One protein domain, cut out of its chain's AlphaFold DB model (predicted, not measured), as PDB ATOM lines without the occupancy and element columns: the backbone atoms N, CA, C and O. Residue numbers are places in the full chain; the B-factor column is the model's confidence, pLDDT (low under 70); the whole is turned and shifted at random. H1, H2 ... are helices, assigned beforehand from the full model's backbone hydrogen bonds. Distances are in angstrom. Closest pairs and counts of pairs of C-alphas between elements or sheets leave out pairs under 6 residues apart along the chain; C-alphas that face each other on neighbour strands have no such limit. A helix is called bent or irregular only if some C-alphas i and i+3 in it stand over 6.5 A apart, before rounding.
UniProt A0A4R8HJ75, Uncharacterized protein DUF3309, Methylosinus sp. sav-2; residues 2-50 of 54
ATOM      1  N   SER A   2     278.953 289.141 167.550       88.25
ATOM      2  CA  SER A   2     277.503 289.147 167.333       88.25
ATOM      3  C   SER A   2     276.780 289.011 168.674       88.25
ATOM      4  O   SER A   2     277.291 288.363 169.589       88.25
ATOM      5  N   ILE A   3     275.586 289.600 168.790       87.31
ATOM      6  CA  ILE A   3     274.761 289.502 170.004       87.31
ATOM      7  C   ILE A   3     274.533 288.028 170.397       87.31
ATOM      8  O   ILE A   3     274.582 287.679 171.571       87.31
ATOM      9  N   GLY A   4     274.390 287.140 169.403       88.88
ATOM     10  CA  GLY A   4     274.212 285.703 169.612       88.88
ATOM     11  C   GLY A   4     275.421 285.032 170.263       88.88
ATOM     12  O   GLY A   4     275.254 284.224 171.170       88.88
ATOM     13  N   LEU A   5     276.642 285.410 169.874       88.31
ATOM     14  CA  LEU A   5     277.859 284.873 170.489       88.31
ATOM     15  C   LEU A   5     277.972 285.293 171.963       88.31
ATOM     16  O   LEU A   5     278.377 284.493 172.801       88.31
ATOM     17  N   ILE A   6     277.556 286.519 172.294       86.25
ATOM     18  CA  ILE A   6     277.539 287.022 173.677       86.25
ATOM     19  C   ILE A   6     276.557 286.211 174.535       86.25
ATOM     20  O   ILE A   6     276.905 285.788 175.637       86.25
ATOM     21  N   LEU A   7     275.358 285.934 174.018       77.50
ATOM     22  CA  LEU A   7     274.341 285.147 174.725       77.50
ATOM     23  C   LEU A   7     274.782 283.698 174.961       77.50
ATOM     24  O   LEU A   7     274.571 283.160 176.046       77.50
ATOM     25  N   VAL A   8     275.442 283.081 173.979       83.62
ATOM     26  CA  VAL A   8     275.980 281.718 174.112       83.62
ATOM     27  C   VAL A   8     277.084 281.657 175.170       83.62
ATOM     28  O   VAL A   8     277.101 280.737 175.983       83.62
ATOM     29  N   ILE A   9     277.976 282.650 175.215       82.88
ATOM     30  CA  ILE A   9     279.032 282.717 176.237       82.88
ATOM     31  C   ILE A   9     278.424 282.849 177.641       82.88
ATOM     32  O   ILE A   9     278.832 282.130 178.554       82.88
ATOM     33  N   LEU A  10     277.420 283.713 177.816       79.50
ATOM     34  CA  LEU A  10     276.724 283.869 179.098       79.50
ATOM     35  C   LEU A  10     275.999 282.588 179.527       79.50
ATOM     36  O   LEU A  10     276.059 282.222 180.700       79.50
ATOM     37  N   LEU A  11     275.376 281.877 178.583       75.56
ATOM     38  CA  LEU A  11     274.745 280.581 178.836       75.56
ATOM     39  C   LEU A  11     275.764 279.555 179.347       75.56
ATOM     40  O   LEU A  11     275.509 278.875 180.336       75.56
ATOM     41  N   ILE A  12     276.935 279.467 178.715       76.81
ATOM     42  CA  ILE A  12     277.991 278.534 179.127       76.81
ATOM     43  C   ILE A  12     278.499 278.877 180.532       76.81
ATOM     44  O   ILE A  12     278.604 277.983 181.365       76.81
ATOM     45  N   ILE A  13     278.759 280.156 180.826       72.44
ATOM     46  CA  ILE A  13     279.200 280.600 182.162       72.44
ATOM     47  C   ILE A  13     278.144 280.257 183.220       72.44
ATOM     48  O   ILE A  13     278.486 279.744 184.286       72.44
ATOM     49  N   PHE A  14     276.867 280.483 182.915       66.00
ATOM     50  CA  PHE A  14     275.760 280.152 183.808       66.00
ATOM     51  C   PHE A  14     275.672 278.643 184.090       66.00
ATOM     52  O   PHE A  14     275.518 278.237 185.242       66.00
ATOM     53  N   LEU A  15     275.845 277.804 183.066       65.88
ATOM     54  CA  LEU A  15     275.836 276.345 183.206       65.88
ATOM     55  C   LEU A  15     277.076 275.812 183.949       65.88
ATOM     56  O   LEU A  15     276.961 274.887 184.753       65.88
ATOM     57  N   PHE A  16     278.253 276.408 183.734       61.00
ATOM     58  CA  PHE A  16     279.494 276.033 184.423       61.00
ATOM     59  C   PHE A  16     279.586 276.560 185.861       61.00
ATOM     60  O   PHE A  16     280.294 275.972 186.677       61.00
ATOM     61  N   GLY A  17     278.861 277.625 186.214       58.94
ATOM     62  CA  GLY A  17     278.869 278.186 187.568       58.94
ATOM     63  C   GLY A  17     278.523 277.157 188.654       58.94
ATOM     64  O   GLY A  17     279.125 277.156 189.726       58.94
ATOM     65  N   GLY A  18     277.633 276.203 188.367       58.25
ATOM     66  CA  GLY A  18     277.202 275.175 189.324       58.25
ATOM     67  C   GLY A  18     278.195 274.035 189.598       58.25
ATOM     68  O   GLY A  18     277.957 273.245 190.511       58.25
ATOM     69  N   PHE A  19     279.303 273.924 188.853       55.75
ATOM     70  CA  PHE A  19     280.136 272.707 188.816       55.75
ATOM     71  C   PHE A  19     280.972 272.433 190.083       55.75
ATOM     72  O   PHE A  19     281.430 271.311 190.274       55.75
ATOM     73  N   SER A  20     281.203 273.427 190.951       56.09
ATOM     74  CA  SER A  20     282.182 273.309 192.054       56.09
ATOM     75  C   SER A  20     281.583 273.331 193.464       56.09
ATOM     76  O   SER A  20     282.300 273.088 194.434       56.09
ATOM     77  N   GLY A  21     280.305 273.677 193.640       56.25
ATOM     78  CA  GLY A  21     279.729 273.872 194.980       56.25
ATOM     79  C   GLY A  21     280.243 275.111 195.737       56.25
ATOM     80  O   GLY A  21     279.516 275.656 196.561       56.25
ATOM     81  N   ARG A  22     281.447 275.608 195.417       58.78
ATOM     82  CA  ARG A  22     282.142 276.720 196.093       58.78
ATOM     83  C   ARG A  22     281.540 278.109 195.894       58.78
ATOM     84  O   ARG A  22     281.763 278.965 196.737       58.78
ATOM     85  N   PHE A  23     280.788 278.331 194.819       52.62
ATOM     86  CA  PHE A  23     280.107 279.609 194.581       52.62
ATOM     87  C   PHE A  23     278.575 279.476 194.458       52.62
ATOM     88  O   PHE A  23     277.899 280.451 194.160       52.62
ATOM     89  N   GLY A  24     278.018 278.284 194.705       56.88
ATOM     90  CA  GLY A  24     276.597 277.987 194.494       56.88
ATOM     91  C   GLY A  24     276.383 276.565 193.980       56.88
ATOM     92  O   GLY A  24     276.066 276.350 192.812       56.88
ATOM     93  N   GLY A  25     276.594 275.573 194.846       62.56
ATOM     94  CA  GLY A  25     276.173 274.195 194.567       62.56
ATOM     95  C   GLY A  25     274.666 274.085 194.329       62.56
ATOM     96  O   GLY A  25     273.924 274.981 194.715       62.56
ATOM     97  N   TYR A  26     274.251 272.997 193.670       53.22
ATOM     98  CA  TYR A  26     272.868 272.647 193.308       53.22
ATOM     99  C   TYR A  26     271.930 273.841 193.129       53.22
ATOM    100  O   TYR A  26     271.151 274.211 194.005       53.22
ATOM    101  N   GLY A  27     272.030 274.426 191.939       61.81
ATOM    102  CA  GLY A  27     271.240 275.572 191.570       61.81
ATOM    103  C   GLY A  27     271.708 276.840 192.248       61.81
ATOM    104  O   GLY A  27     271.215 277.193 193.307       61.81
ATOM    105  N   TYR A  28     272.675 277.501 191.626       57.09
ATOM    106  CA  TYR A  28     273.435 278.642 192.130       57.09
ATOM    107  C   TYR A  28     272.559 279.705 192.844       57.09
ATOM    108  O   TYR A  28     272.044 280.628 192.218       57.09
ATOM    109  N   GLY A  29     272.357 279.534 194.161       58.03
ATOM    110  CA  GLY A  29     271.561 280.406 195.043       58.03
ATOM    111  C   GLY A  29     270.097 280.006 195.322       58.03
ATOM    112  O   GLY A  29     269.479 280.612 196.190       58.03
ATOM    113  N   TYR A  30     269.542 278.990 194.653       53.31
ATOM    114  CA  TYR A  30     268.121 278.594 194.743       53.31
ATOM    115  C   TYR A  30     267.863 277.236 195.428       53.31
ATOM    116  O   TYR A  30     266.708 276.854 195.639       53.31
ATOM    117  N   GLY A  31     268.920 276.496 195.778       59.00
ATOM    118  CA  GLY A  31     268.825 275.168 196.390       59.00
ATOM    119  C   GLY A  31     268.201 274.103 195.473       59.00
ATOM    120  O   GLY A  31     267.842 274.356 194.321       59.00
ATOM    121  N   HIS A  32     268.029 272.885 196.005       55.28
ATOM    122  CA  HIS A  32     267.485 271.737 195.261       55.28
ATOM    123  C   HIS A  32     266.084 271.979 194.664       55.28
ATOM    124  O   HIS A  32     265.754 271.393 193.636       55.28
ATOM    125  N   GLY A  33     265.270 272.849 195.274       55.81
ATOM    126  CA  GLY A  33     263.900 273.121 194.831       55.81
ATOM    127  C   GLY A  33     263.801 274.043 193.611       55.81
ATOM    128  O   GLY A  33     263.070 273.738 192.672       55.81
ATOM    129  N   GLY A  34     264.543 275.158 193.584       55.12
ATOM    130  CA  GLY A  34     264.364 276.176 192.538       55.12
ATOM    131  C   GLY A  34     264.983 275.806 191.187       55.12
ATOM    132  O   GLY A  34     264.408 276.105 190.141       55.12
ATOM    133  N   VAL A  35     266.111 275.088 191.184       57.28
ATOM    134  CA  VAL A  35     266.755 274.649 189.932       57.28
ATOM    135  C   VAL A  35     266.189 273.354 189.376       57.28
ATOM    136  O   VAL A  35     266.207 273.176 188.160       57.28
ATOM    137  N   GLY A  36     265.573 272.517 190.215       63.22
ATOM    138  CA  GLY A  36     264.740 271.420 189.731       63.22
ATOM    139  C   GLY A  36     263.591 271.946 188.875       63.22
ATOM    140  O   GLY A  36     263.457 271.557 187.722       63.22
ATOM    141  N   VAL A  37     262.807 272.896 189.391       68.06
ATOM    142  CA  VAL A  37     261.606 273.380 188.689       68.06
ATOM    143  C   VAL A  37     261.953 274.171 187.428       68.06
ATOM    144  O   VAL A  37     261.426 273.863 186.361       68.06
ATOM    145  N   ILE A  38     262.867 275.147 187.504       68.50
ATOM    146  CA  ILE A  38     263.243 275.951 186.326       68.50
ATOM    147  C   ILE A  38     263.989 275.097 185.292       68.50
ATOM    148  O   ILE A  38     263.732 275.225 184.097       68.50
ATOM    149  N   GLY A  39     264.867 274.189 185.733       72.38
ATOM    150  CA  GLY A  39     265.570 273.261 184.846       72.38
ATOM    151  C   GLY A  39     264.620 272.293 184.142       72.38
ATOM    152  O   GLY A  39     264.729 272.106 182.933       72.38
ATOM    153  N   ILE A  40     263.642 271.735 184.863       76.06
ATOM    154  CA  ILE A  40     262.600 270.874 184.283       76.06
ATOM    155  C   ILE A  40     261.762 271.654 183.269       76.06
ATOM    156  O   ILE A  40     261.541 271.159 182.166       76.06
ATOM    157  N   LEU A  41     261.339 272.878 183.599       83.62
ATOM    158  CA  LEU A  41     260.593 273.727 182.666       83.62
ATOM    159  C   LEU A  41     261.399 274.005 181.389       83.62
ATOM    160  O   LEU A  41     260.858 273.883 180.292       83.62
ATOM    161  N   LEU A  42     262.695 274.301 181.511       83.31
ATOM    162  CA  LEU A  42     263.592 274.484 180.366       83.31
ATOM    163  C   LEU A  42     263.709 273.221 179.510       83.31
ATOM    164  O   LEU A  42     263.612 273.306 178.288       83.31
ATOM    165  N   ILE A  43     263.867 272.049 180.131       83.00
ATOM    166  CA  ILE A  43     263.912 270.766 179.415       83.00
ATOM    167  C   ILE A  43     262.601 270.530 178.656       83.00
ATOM    168  O   ILE A  43     262.645 270.175 177.480       83.00
ATOM    169  N   ILE A  44     261.446 270.771 179.282       89.19
ATOM    170  CA  ILE A  44     260.133 270.624 178.634       89.19
ATOM    171  C   ILE A  44     260.035 271.530 177.402       89.19
ATOM    172  O   ILE A  44     259.666 271.060 176.327       89.19
ATOM    173  N   VAL A  45     260.410 272.804 177.533       92.44
ATOM    174  CA  VAL A  45     260.387 273.764 176.417       92.44
ATOM    175  C   VAL A  45     261.300 273.309 175.278       92.44
ATOM    176  O   VAL A  45     260.888 273.332 174.120       92.44
ATOM    177  N   VAL A  46     262.510 272.840 175.589       89.00
ATOM    178  CA  VAL A  46     263.450 272.324 174.582       89.00
ATOM    179  C   VAL A  46     262.885 271.088 173.877       89.00
ATOM    180  O   VAL A  46     262.955 271.003 172.654       89.00
ATOM    181  N   VAL A  47     262.276 270.149 174.603       92.69
ATOM    182  CA  VAL A  47     261.653 268.955 174.007       92.69
ATOM    183  C   VAL A  47     260.490 269.335 173.086       92.69
ATOM    184  O   VAL A  47     260.383 268.798 171.983       92.69
ATOM    185  N   LEU A  48     259.634 270.270 173.501       92.31
ATOM    186  CA  LEU A  48     258.532 270.755 172.669       92.31
ATOM    187  C   LEU A  48     259.050 271.439 171.399       92.31
ATOM    188  O   LEU A  48     258.567 271.133 170.311       92.31
ATOM    189  N   LEU A  49     260.083 272.277 171.517       94.56
ATOM    190  CA  LEU A  49     260.722 272.930 170.375       94.56
ATOM    191  C   LEU A  49     261.306 271.907 169.390       94.56
ATOM    192  O   LEU A  49     261.047 271.980 168.191       94.56
ATOM    193  N   LEU A  50     262.047 270.914 169.888       85.75
ATOM    194  CA  LEU A  50     262.671 269.882 169.051       85.75
ATOM    195  C   LEU A  50     261.654 268.937 168.402       85.75
ATOM    196  O   LEU A  50     261.914 268.394 167.330       85.75
TER     197      LEU A  50
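Overview. This is residues 2 to 50 of the 54 residues of the protein "Uncharacterized protein DUF3309" of Methylosinus sp. sav-2 (UniProt A0A4R8HJ75). Two long helices, H1 and then H2, form the arms of an open U, joined at one end by the loop of residues 21 to 30, with H2 folding back and the space between the arms empty. The printed part has 49 residues, is all helix with no named strand, and is loose, with a radius of gyration of the C-alphas of 12.6 A. Its outline is flat, spanning 31 by 26 by 12 A.

Arrangement. H1, residues 3 to 20, and H2, residues 31 to 50, are apart, with no C-alpha of the one within 8 A of the other. Residues 2 to 13 and 40 to 50 stand free. O i to N i+4 pairs are within hydrogen-bond range in 11 of 14 cases in H1 and 14 of 16 in H2.

Along the chain. H1 begins at C-alpha 3 (274.761, 289.502, 170.004) and measures 28.3 A; it is irregular, with C-alphas 17 and 20 7.4 A apart. H2 measures 28.5 A, ending at C-alpha 50 (262.671, 269.882, 169.051); it is neither bent nor irregular, but only just: C-alphas 32 and 35 are 6.1 A apart.

Size, cuts and confidence. The C-alphas farthest apart, of Ser 2 and Gly 33, are 34.6 A apart. The printed part has no cut, and the link from H1 to H2 is short. Mean pLDDT of the printed part is 71.4; residues 14 to 38 are under 70.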